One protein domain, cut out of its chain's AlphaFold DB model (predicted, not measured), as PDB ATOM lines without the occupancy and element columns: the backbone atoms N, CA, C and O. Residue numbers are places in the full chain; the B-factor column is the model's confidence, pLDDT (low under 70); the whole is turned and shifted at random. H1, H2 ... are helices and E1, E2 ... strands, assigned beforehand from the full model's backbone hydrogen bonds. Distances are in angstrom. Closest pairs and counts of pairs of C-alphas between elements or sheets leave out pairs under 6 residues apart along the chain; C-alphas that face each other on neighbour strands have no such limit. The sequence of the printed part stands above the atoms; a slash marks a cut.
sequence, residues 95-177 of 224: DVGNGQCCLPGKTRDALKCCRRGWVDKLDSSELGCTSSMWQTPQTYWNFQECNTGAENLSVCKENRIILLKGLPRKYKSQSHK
ATOM      1  N   ASP A  95      34.171 -52.281  40.576       87.19
ATOM      2  CA  ASP A  95      34.238 -53.452  41.448       87.19
ATOM      3  C   ASP A  95      35.210 -54.477  40.846       87.19
ATOM      4  O   ASP A  95      34.971 -55.003  39.759       87.19
ATOM      5  N   VAL A  96      36.320 -54.749  41.534       81.50
ATOM      6  CA  VAL A  96      37.328 -55.725  41.080       81.50
ATOM      7  C   VAL A  96      37.200 -57.090  41.765       81.50
ATOM      8  O   VAL A  96      38.081 -57.943  41.601       81.50
ATOM      9  N   GLY A  97      36.120 -57.298  42.526       74.50
ATOM     10  CA  GLY A  97      35.957 -58.409  43.456       74.50
ATOM     11  C   GLY A  97      36.537 -58.106  44.842       74.50
ATOM     12  O   GLY A  97      37.089 -57.036  45.097       74.50
ATOM     13  N   ASN A  98      36.386 -59.061  45.763       74.06
ATOM     14  CA  ASN A  98      36.995 -59.049  47.104       74.06
ATOM     15  C   ASN A  98      36.787 -57.745  47.909       74.06
ATOM     16  O   ASN A  98      37.652 -57.332  48.672       74.06
ATOM     17  N   GLY A  99      35.647 -57.067  47.729       77.62
ATOM     18  CA  GLY A  99      35.327 -55.815  48.430       77.62
ATOM     19  C   GLY A  99      36.185 -54.610  48.031       77.62
ATOM     20  O   GLY A  99      36.092 -53.559  48.663       77.62
ATOM     21  N   GLN A 100      36.989 -54.710  46.978       85.00
ATOM     22  CA  GLN A 100      37.855 -53.628  46.519       85.00
ATOM     23  C   GLN A 100      37.196 -52.831  45.396       85.00
ATOM     24  O   GLN A 100      36.453 -53.374  44.579       85.00
ATOM     25  N   CYS A 101      37.462 -51.534  45.365       87.56
ATOM     26  CA  CYS A 101      37.062 -50.628  44.298       87.56
ATOM     27  C   CYS A 101      38.323 -49.994  43.739       87.56
ATOM     28  O   CYS A 101      39.048 -49.345  44.491       87.56
ATOM     29  N   CYS A 102      38.597 -50.180  42.453       88.25
ATOM     30  CA  CYS A 102      39.798 -49.637  41.826       88.25
ATOM     31  C   CYS A 102      39.443 -48.739  40.648       88.25
ATOM     32  O   CYS A 102      38.522 -49.046  39.893       88.25
ATOM     33  N   LEU A 103      40.228 -47.686  40.433       88.75
ATOM     34  CA  LEU A 103      40.256 -46.987  39.152       88.75
ATOM     35  C   LEU A 103      40.515 -47.973  37.996       88.75
ATOM     36  O   LEU A 103      41.329 -48.894  38.148       88.75
ATOM     37  N   PRO A 104      39.876 -47.787  36.827       82.44
ATOM     38  CA  PRO A 104      40.085 -48.646  35.673       82.44
ATOM     39  C   PRO A 104      41.541 -48.564  35.192       82.44
ATOM     40  O   PRO A 104      42.089 -47.496  34.923       82.44
ATOM     41  N   GLY A 105      42.192 -49.720  35.070       76.44
ATOM     42  CA  GLY A 105      43.580 -49.804  34.631       76.44
ATOM     43  C   GLY A 105      44.205 -51.178  34.857       76.44
ATOM     44  O   GLY A 105      43.646 -52.044  35.524       76.44
ATOM     45  N   LYS A 106      45.406 -51.381  34.300       61.53
ATOM     46  CA  LYS A 106      46.154 -52.650  34.418       61.53
ATOM     47  C   LYS A 106      46.858 -52.842  35.769       61.53
ATOM     48  O   LYS A 106      47.319 -53.938  36.062       61.53
ATOM     49  N   THR A 107      46.997 -51.784  36.567       71.75
ATOM     50  CA  THR A 107      47.725 -51.794  37.845       71.75
ATOM     51  C   THR A 107      46.754 -51.676  39.010       71.75
ATOM     52  O   THR A 107      46.117 -50.641  39.173       71.75
ATOM     53  N   ARG A 108      46.666 -52.737  39.823       75.44
ATOM     54  CA  ARG A 108      46.010 -52.715  41.135       75.44
ATOM     55  C   ARG A 108      47.068 -52.365  42.178       75.44
ATOM     56  O   ARG A 108      48.050 -53.089  42.343       75.44
ATOM     57  N   ASP A 109      46.918 -51.210  42.807       81.12
ATOM     58  CA  ASP A 109      47.799 -50.709  43.857       81.12
ATOM     59  C   ASP A 109      47.007 -49.822  44.825       81.12
ATOM     60  O   ASP A 109      45.916 -49.356  44.502       81.12
ATOM     61  N   ALA A 110      47.556 -49.574  46.014       83.94
ATOM     62  CA  ALA A 110      46.882 -48.813  47.065       83.94
ATOM     63  C   ALA A 110      46.723 -47.302  46.775       83.94
ATOM     64  O   ALA A 110      46.151 -46.592  47.599       83.94
ATOM     65  N   LEU A 111      47.213 -46.805  45.627       87.12
ATOM     66  CA  LEU A 111      46.910 -45.453  45.141       87.12
ATOM     67  C   LEU A 111      45.700 -45.432  44.211       87.12
ATOM     68  O   LEU A 111      45.043 -44.407  44.109       87.12
ATOM     69  N   LYS A 112      45.382 -46.552  43.558       87.81
ATOM     70  CA  LYS A 112      44.242 -46.681  42.638       87.81
ATOM     71  C   LYS A 112      43.072 -47.456  43.222       87.81
ATOM     72  O   LYS A 112      41.970 -47.343  42.693       87.81
ATOM     73  N   CYS A 113      43.316 -48.252  44.257       87.44
ATOM     74  CA  CYS A 113      42.348 -49.128  44.898       87.44
ATOM     75  C   CYS A 113      42.026 -48.663  46.320       87.44
ATOM     76  O   CYS A 113      42.913 -48.326  47.107       87.44
ATOM     77  N   CYS A 114      40.741 -48.714  46.656       87.81
ATOM     78  CA  CYS A 114      40.220 -48.524  47.997       87.81
ATOM     79  C   CYS A 114      39.438 -49.761  48.455       87.81
ATOM     80  O   CYS A 114      38.867 -50.510  47.656       87.81
ATOM     81  N   ARG A 115      39.374 -49.952  49.773       86.88
ATOM     82  CA  ARG A 115      38.673 -51.067  50.417       86.88
ATOM     83  C   ARG A 115      37.276 -50.638  50.881       86.88
ATOM     84  O   ARG A 115      37.153 -49.689  51.664       86.88
ATOM     85  N   ARG A 116      36.218 -51.339  50.452       80.81
ATOM     86  CA  ARG A 116      34.893 -51.273  51.103       80.81
ATOM     87  C   ARG A 116      34.978 -51.984  52.457       80.81
ATOM     88  O   ARG A 116      35.770 -52.907  52.627       80.81
ATOM     89  N   GLY A 117      34.212 -51.516  53.442       66.88
ATOM     90  CA  GLY A 117      34.272 -52.057  54.805       66.88
ATOM     91  C   GLY A 117      34.005 -53.568  54.874       66.88
ATOM     92  O   GLY A 117      33.436 -54.142  53.950       66.88
ATOM     93  N   TRP A 118      34.367 -54.182  56.006       58.38
ATOM     94  CA  TRP A 118      34.119 -55.599  56.335       58.38
ATOM     95  C   TRP A 118      34.929 -56.663  55.571       58.38
ATOM     96  O   TRP A 118      34.697 -57.845  55.793       58.38
ATOM     97  N   VAL A 119      35.906 -56.290  54.736       61.09
ATOM     98  CA  VAL A 119      36.824 -57.263  54.103       61.09
ATOM     99  C   VAL A 119      38.236 -57.156  54.673       61.09
ATOM    100  O   VAL A 119      38.684 -56.061  55.029       61.09
ATOM    101  N   ASP A 120      38.941 -58.284  54.757       54.84
ATOM    102  CA  ASP A 120      40.345 -58.353  55.161       54.84
ATOM    103  C   ASP A 120      41.246 -57.427  54.332       54.84
ATOM    104  O   ASP A 120      40.954 -57.056  53.193       54.84
ATOM    105  N   LYS A 121      42.336 -56.967  54.949       54.59
ATOM    106  CA  LYS A 121      43.240 -55.992  54.327       54.59
ATOM    107  C   LYS A 121      44.073 -56.678  53.247       54.59
ATOM    108  O   LYS A 121      44.840 -57.576  53.575       54.59
ATOM    109  N   LEU A 122      44.036 -56.169  52.016       53.97
ATOM    110  CA  LEU A 122      45.065 -56.493  51.030       53.97
ATOM    111  C   LEU A 122      46.384 -55.828  51.461       53.97
ATOM    112  O   LEU A 122      46.502 -54.600  51.434       53.97
ATOM    113  N   ASP A 123      47.322 -56.636  51.961       56.81
ATOM    114  CA  ASP A 123      48.695 -56.288  52.362       56.81
ATOM    115  C   ASP A 123      48.891 -54.865  52.919       56.81
ATOM    116  O   ASP A 123      49.760 -54.080  52.526       56.81
ATOM    117  N   SER A 124      48.087 -54.556  53.939       55.00
ATOM    118  CA  SER A 124      48.273 -53.462  54.905       55.00
ATOM    119  C   SER A 124      48.304 -52.007  54.394       55.00
ATOM    120  O   SER A 124      48.462 -51.110  55.223       55.00
ATOM    121  N   SER A 125      48.104 -51.743  53.097       70.31
ATOM    122  CA  SER A 125      48.353 -50.408  52.512       70.31
ATOM    123  C   SER A 125      47.126 -49.663  51.970       70.31
ATOM    124  O   SER A 125      47.206 -48.456  51.786       70.31
ATOM    125  N   GLU A 126      45.999 -50.325  51.698       77.06
ATOM    126  CA  GLU A 126      44.847 -49.674  51.047       77.06
ATOM    127  C   GLU A 126      44.038 -48.762  51.983       77.06
ATOM    128  O   GLU A 126      43.686 -49.136  53.108       77.06
ATOM    129  N   LEU A 127      43.667 -47.576  51.485       86.00
ATOM    130  CA  LEU A 127      42.717 -46.693  52.163       86.00
ATOM    131  C   LEU A 127      41.289 -47.245  52.088       86.00
ATOM    132  O   LEU A 127      40.888 -47.891  51.119       86.00
ATOM    133  N   GLY A 128      40.475 -46.927  53.096       87.88
ATOM    134  CA  GLY A 128      39.033 -47.143  53.011       87.88
ATOM    135  C   GLY A 128      38.413 -46.280  51.908       87.88
ATOM    136  O   GLY A 128      38.807 -45.128  51.728       87.88
ATOM    137  N   CYS A 129      37.412 -46.810  51.205       86.81
ATOM    138  CA  CYS A 129      36.681 -46.082  50.160       86.81
ATOM    139  C   CYS A 129      35.905 -44.851  50.662       86.81
ATOM    140  O   CYS A 129      35.453 -44.043  49.859       86.81
ATOM    141  N   THR A 130      35.770 -44.698  51.981       86.94
ATOM    142  CA  THR A 130      35.191 -43.532  52.662       86.94
ATOM    143  C   THR A 130      36.220 -42.445  53.005       86.94
ATOM    144  O   THR A 130      35.856 -41.434  53.599       86.94
ATOM    145  N   SER A 131      37.506 -42.633  52.679       89.81
ATOM    146  CA  SER A 131      38.553 -41.640  52.957       89.81
ATOM    147  C   SER A 131      38.347 -40.354  52.150       89.81
ATOM    148  O   SER A 131      38.044 -40.405  50.958       89.81
ATOM    149  N   SER A 132      38.601 -39.204  52.780       90.19
ATOM    150  CA  SER A 132      38.547 -37.883  52.140       90.19
ATOM    151  C   SER A 132      39.492 -37.739  50.946       90.19
ATOM    152  O   SER A 132      39.199 -36.966  50.041       90.19
ATOM    153  N   MET A 133      40.571 -38.530  50.884       90.75
ATOM    154  CA  MET A 133      41.491 -38.553  49.740       90.75
ATOM    155  C   MET A 133      40.757 -38.843  48.414       90.75
ATOM    156  O   MET A 133      41.118 -38.273  47.389       90.75
ATOM    157  N   TRP A 134      39.686 -39.650  48.441       88.38
ATOM    158  CA  TRP A 134      38.895 -40.022  47.259       88.38
ATOM    159  C   TRP A 134      37.735 -39.066  46.935       88.38
ATOM    160  O   TRP A 134      37.104 -39.217  45.893       88.38
ATOM    161  N   GLN A 135      37.407 -38.112  47.815       85.50
ATOM    162  CA  GLN A 135      36.195 -37.291  47.667       85.50
ATOM    163  C   GLN A 135      36.282 -36.286  46.517       85.50
ATOM    164  O   GLN A 135      35.267 -35.991  45.888       85.50
ATOM    165  N   THR A 136      37.473 -35.751  46.238       86.81
ATOM    166  CA  THR A 136      37.677 -34.775  45.162       86.81
ATOM    167  C   THR A 136      38.850 -35.179  44.268       86.81
ATOM    168  O   THR A 136      39.805 -35.797  44.750       86.81
ATOM    169  N   PRO A 137      38.856 -34.779  42.983       87.00
ATOM    170  CA  PRO A 137      40.015 -34.985  42.122       87.00
ATOM    171  C   PRO A 137      41.290 -34.343  42.689       87.00
ATOM    172  O   PRO A 137      42.357 -34.934  42.591       87.00
ATOM    173  N   GLN A 138      41.192 -33.164  43.316       89.06
ATOM    174  CA  GLN A 138      42.350 -32.439  43.847       89.06
ATOM    175  C   GLN A 138      42.973 -33.138  45.065       89.06
ATOM    176  O   GLN A 138      44.184 -33.337  45.098       89.06
ATOM    177  N   THR A 139      42.162 -33.587  46.030       90.38
ATOM    178  CA  THR A 139      42.661 -34.382  47.170       90.38
ATOM    179  C   THR A 139      43.310 -35.684  46.714       90.38
ATOM    180  O   THR A 139      44.315 -36.093  47.294       90.38
ATOM    181  N   TYR A 140      42.779 -36.306  45.657       90.44
ATOM    182  CA  TYR A 140      43.367 -37.501  45.064       90.44
ATOM    183  C   TYR A 140      44.724 -37.211  44.398       90.44
ATOM    184  O   TYR A 140      45.665 -37.977  44.599       90.44
ATOM    185  N   TRP A 141      44.859 -36.114  43.643       89.62
ATOM    186  CA  TRP A 141      46.130 -35.754  43.002       89.62
ATOM    187  C   TRP A 141      47.226 -35.488  44.037       89.62
ATOM    188  O   TRP A 141      48.272 -36.132  43.972       89.62
ATOM    189  N   ASN A 142      46.951 -34.672  45.060       91.38
ATOM    190  CA  ASN A 142      47.889 -34.434  46.166       91.38
ATOM    191  C   ASN A 142      48.259 -35.758  46.871       91.38
ATOM    192  O   ASN A 142      49.422 -36.033  47.160       91.38
ATOM    193  N   PHE A 143      47.276 -36.637  47.103       91.56
ATOM    194  CA  PHE A 143      47.514 -37.978  47.641       91.56
ATOM    195  C   PHE A 143      48.434 -38.825  46.751       91.56
ATOM    196  O   PHE A 143      49.346 -39.482  47.265       91.56
ATOM    197  N   GLN A 144      48.260 -38.784  45.431       89.50
ATOM    198  CA  GLN A 144      49.115 -39.498  44.488       89.50
ATOM    199  C   GLN A 144      50.543 -38.924  44.452       89.50
ATOM    200  O   GLN A 144      51.505 -39.695  44.503       89.50
ATOM    201  N   GLU A 145      50.718 -37.603  44.411       90.44
ATOM    202  CA  GLU A 145      52.031 -36.939  44.342       90.44
ATOM    203  C   GLU A 145      52.863 -37.162  45.617       90.44
ATOM    204  O   GLU A 145      54.021 -37.600  45.545       90.44
ATOM    205  N   CYS A 146      52.241 -37.007  46.788       90.44
ATOM    206  CA  CYS A 146      52.845 -37.304  48.087       90.44
ATOM    207  C   CYS A 146      53.310 -38.760  48.237       90.44
ATOM    208  O   CYS A 146      54.351 -39.026  48.843       90.44
ATOM    209  N   ASN A 147      52.566 -39.723  47.681       89.56
ATOM    210  CA  ASN A 147      52.871 -41.150  47.830       89.56
ATOM    211  C   ASN A 147      53.739 -41.740  46.712       89.56
ATOM    212  O   ASN A 147      54.399 -42.761  46.919       89.56
ATOM    213  N   THR A 148      53.780 -41.108  45.540       86.44
ATOM    214  CA  THR A 148      54.777 -41.412  44.502       86.44
ATOM    215  C   THR A 148      56.126 -40.753  44.800       86.44
ATOM    216  O   THR A 148      57.164 -41.238  44.347       86.44
ATOM    217  N   GLY A 149      56.129 -39.718  45.648       80.50
ATOM    218  CA  GLY A 149      57.323 -39.014  46.102       80.50
ATOM    219  C   GLY A 149      57.782 -37.912  45.150       80.50
ATOM    220  O   GLY A 149      58.985 -37.643  45.106       80.50
ATOM    221  N   ALA A 150      56.835 -37.337  44.398       76.94
ATOM    222  CA  ALA A 150      57.017 -36.147  43.571       76.94
ATOM    223  C   ALA A 150      56.995 -34.853  44.409       76.94
ATOM    224  O   ALA A 150      57.700 -33.903  44.084       76.94
ATOM    225  N   GLU A 151      56.232 -34.838  45.507       80.19
ATOM    226  CA  GLU A 151      56.047 -33.669  46.373       80.19
ATOM    227  C   GLU A 151      56.922 -33.713  47.647       80.19
ATOM    228  O   GLU A 151      57.372 -34.771  48.106       80.19
ATOM    229  N   ASN A 152      57.164 -32.542  48.246       85.88
ATOM    230  CA  ASN A 152      57.868 -32.403  49.518       85.88
ATOM    231  C   ASN A 152      57.037 -32.940  50.695       85.88
ATOM    232  O   ASN A 152      55.938 -32.462  50.969       85.88
ATOM    233  N   LEU A 153      57.621 -33.850  51.484       86.31
ATOM    234  CA  LEU A 153      56.958 -34.488  52.636       86.31
ATOM    235  C   LEU A 153      56.413 -33.496  53.682       86.31
ATOM    236  O   LEU A 153      55.459 -33.825  54.385       86.31
ATOM    237  N   SER A 154      56.998 -32.297  53.793       88.56
ATOM    238  CA  SER A 154      56.493 -31.244  54.686       88.56
ATOM    239  C   SER A 154      55.132 -30.714  54.228       88.56
ATOM    240  O   SER A 154      54.211 -30.644  55.036       88.56
ATOM    241  N   VAL A 155      54.982 -30.437  52.928       91.12
ATOM    242  CA  VAL A 155      53.736 -29.933  52.324       91.12
ATOM    243  C   VAL A 155      52.636 -30.991  52.423       91.12
ATOM    244  O   VAL A 155      51.527 -30.706  52.867       91.12
ATOM    245  N   CYS A 156      52.976 -32.256  52.156       91.06
ATOM    246  CA  CYS A 156      52.085 -33.398  52.374       91.06
ATOM    247  C   CYS A 156      51.554 -33.485  53.813       91.06
ATOM    248  O   CYS A 156      50.376 -33.769  54.031       91.06
ATOM    249  N   LYS A 157      52.420 -33.242  54.805       90.56
ATOM    250  CA  LYS A 157      52.060 -33.283  56.229       90.56
ATOM    251  C   LYS A 157      51.175 -32.099  56.625       90.56
ATOM    252  O   LYS A 157      50.219 -32.291  57.373       90.56
ATOM    253  N   GLU A 158      51.477 -30.906  56.121       93.75
ATOM    254  CA  GLU A 158      50.708 -29.677  56.346       93.75
ATOM    255  C   GLU A 158      49.292 -29.783  55.758       93.75
ATOM    256  O   GLU A 158      48.308 -29.601  56.476       93.75
ATOM    257  N   ASN A 159      49.184 -30.258  54.514       90.25
ATOM    258  CA  ASN A 159      47.923 -30.561  53.827       90.25
ATOM    259  C   ASN A 159      47.192 -31.811  54.371       90.25
ATOM    260  O   ASN A 159      46.166 -32.215  53.822       90.25
ATOM    261  N   ARG A 160      47.700 -32.440  55.445       91.56
ATOM    262  CA  ARG A 160      47.141 -33.644  56.100       91.56
ATOM    263  C   ARG A 160      46.909 -34.826  55.144       91.56
ATOM    264  O   ARG A 160      46.006 -35.638  55.354       91.56
ATOM    265  N   ILE A 161      47.738 -34.943  54.109       92.44
ATOM    266  CA  ILE A 161      47.685 -36.029  53.130       92.44
ATOM    267  C   ILE A 161      48.177 -37.330  53.771       92.44
ATOM    268  O   ILE A 161      49.215 -37.367  54.438       92.44
ATOM    269  N   ILE A 162      47.438 -38.423  53.569       90.19
ATOM    270  CA  ILE A 162      47.795 -39.715  54.162       90.19
ATOM    271  C   ILE A 162      48.977 -40.321  53.400       90.19
ATOM    272  O   ILE A 162      48.877 -40.630  52.212       90.19
ATOM    273  N   LEU A 163      50.091 -40.537  54.103       89.06
ATOM    274  CA  LEU A 163      51.275 -41.210  53.571       89.06
ATOM    275  C   LEU A 163      51.211 -42.717  53.851       89.06
ATOM    276  O   LEU A 163      51.261 -43.166  54.999       89.06
ATOM    277  N   LEU A 164      51.129 -43.504  52.784       86.56
ATOM    278  CA  LEU A 164      51.127 -44.957  52.797       86.56
ATOM    279  C   LEU A 164      52.560 -45.494  52.825       86.56
ATOM    280  O   LEU A 164      53.419 -45.148  52.008       86.56
ATOM    281  N   LYS A 165      52.831 -46.379  53.785       79.50
ATOM    282  CA  LYS A 165      54.155 -46.981  53.964       79.50
ATOM    283  C   LYS A 165      54.506 -47.857  52.754       79.50
ATOM    284  O   LYS A 165      53.674 -48.588  52.236       79.50
ATOM    285  N   GLY A 166      55.757 -47.789  52.299       71.38
ATOM    286  CA  GLY A 166      56.287 -48.643  51.226       71.38
ATOM    287  C   GLY A 166      56.039 -48.163  49.788       71.38
ATOM    288  O   GLY A 166      56.911 -48.378  48.944       71.38
ATOM    289  N   LEU A 167      54.944 -47.448  49.495       74.31
ATOM    290  CA  LEU A 167      54.639 -46.989  48.125       74.31
ATOM    291  C   LEU A 167      55.700 -46.053  47.510       74.31
ATOM    292  O   LEU A 167      56.085 -46.320  46.369       74.31
ATOM    293  N   PRO A 168      56.289 -45.068  48.224       65.94
ATOM    294  CA  PRO A 168      57.315 -44.202  47.635       65.94
ATOM    295  C   PRO A 168      58.531 -44.964  47.079       65.94
ATOM    296  O   PRO A 168      59.137 -44.538  46.099       65.94
ATOM    297  N   ARG A 169      58.875 -46.133  47.647       63.28
ATOM    298  CA  ARG A 169      59.963 -46.990  47.132       63.28
ATOM    299  C   ARG A 169      59.592 -47.679  45.811       63.28
ATOM    300  O   ARG A 169      60.464 -47.871  44.963       63.28
ATOM    301  N   LYS A 170      58.311 -48.014  45.614       69.06
ATOM    302  CA  LYS A 170      57.794 -48.669  44.398       69.06
ATOM    303  C   LYS A 170      57.828 -47.737  43.182       69.06
ATOM    304  O   LYS A 170      58.168 -48.193  42.096       69.06
ATOM    305  N   TYR A 171      57.534 -46.445  43.362       70.50
ATOM    306  CA  TYR A 171      57.504 -45.479  42.252       70.50
ATOM    307  C   TYR A 171      58.848 -44.772  42.015       70.50
ATOM    308  O   TYR A 171      59.263 -44.660  40.861       70.50
ATOM    309  N   LYS A 172      59.610 -44.398  43.061       62.34
ATOM    310  CA  LYS A 172      60.950 -43.799  42.863       62.34
ATOM    311  C   LYS A 172      61.910 -44.725  42.106       62.34
ATOM    312  O   LYS A 172      62.683 -44.259  41.274       62.34
ATOM    313  N   SER A 173      61.818 -46.041  42.317       55.12
ATOM    314  CA  SER A 173      62.628 -47.026  41.584       55.12
ATOM    315  C   SER A 173      62.247 -47.188  40.101       55.12
ATOM    316  O   SER A 173      63.083 -47.635  39.316       55.12
ATOM    317  N   GLN A 174      61.039 -46.786  39.681       52.75
ATOM    318  CA  GLN A 174      60.667 -46.744  38.261       52.75
ATOM    319  C   GLN A 174      61.220 -45.506  37.546       52.75
ATOM    320  O   GLN A 174      61.669 -45.634  36.409       52.75
ATOM    321  N   SER A 175      61.261 -44.342  38.209       49.41
ATOM    322  CA  SER A 175      61.787 -43.102  37.613       49.41
ATOM    323  C   SER A 175      63.218 -43.283  37.090       49.41
ATOM    324  O   SER A 175      63.500 -42.958  35.942       49.41
ATOM    325  N   HIS A 176      64.098 -43.897  37.888       48.22
ATOM    326  CA  HIS A 176      65.493 -44.136  37.500       48.22
ATOM    327  C   HIS A 176      65.683 -45.220  36.422       48.22
ATOM    328  O   HIS A 176      66.741 -45.266  35.801       48.22
ATOM    329  N   LYS A 177      64.681 -46.073  36.160       46.31
ATOM    330  CA  LYS A 177      64.716 -47.050  35.051       46.31
ATOM    331  C   LYS A 177      64.231 -46.479  33.717       46.31
ATOM    332  O   LYS A 177      64.566 -47.035  32.679       46.31
TER     333      LYS A 177
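Overview. This is residues 95 to 177 of the 224 residues of an uncharacterized protein of Magnaporthe oryzae (UniProt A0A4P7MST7). A small hairpin, E1 and E2, sits among loops in one half; the other holds three helices, H3 set off from one end of H1. Of 83 printed residues, 35, under half, are in named elements, mostly helix: E1, E2, H1, H2, H3. The whole is compact, radius of gyration of the C-alphas 12.8 A, spans 33 by 30 by 21 A.

Along the chain. E1, residues 100 to 102, begins at C-alpha 100 (37.855, -53.628, 46.519). E2 is 113 to 115, H1 137 to 148, 16.3 A long, H2 153 to 158, and H3 167 to 177, 16.5 A long, ending at (64.716, -47.050, 35.051).

Arrangement. E1 and E2 are antiparallel, N 101 and O 114 within hydrogen-bond range at 2.9 A. H1 and H2, a helical hairpin, only just touch, with 3 pairs of C-alphas within 8 A. H1 touches H3 with residues 147 to 148 alone, closest at C-alphas 148 and 168, 4.9 A. Every O i to N i+4 pair is within range in H1 and H2, 4 of 7 in H3.

Size, cuts and confidence. The printed part has no cut. The E2 to H1 link is long, 21 residues; 18 residues are under pLDDT 70.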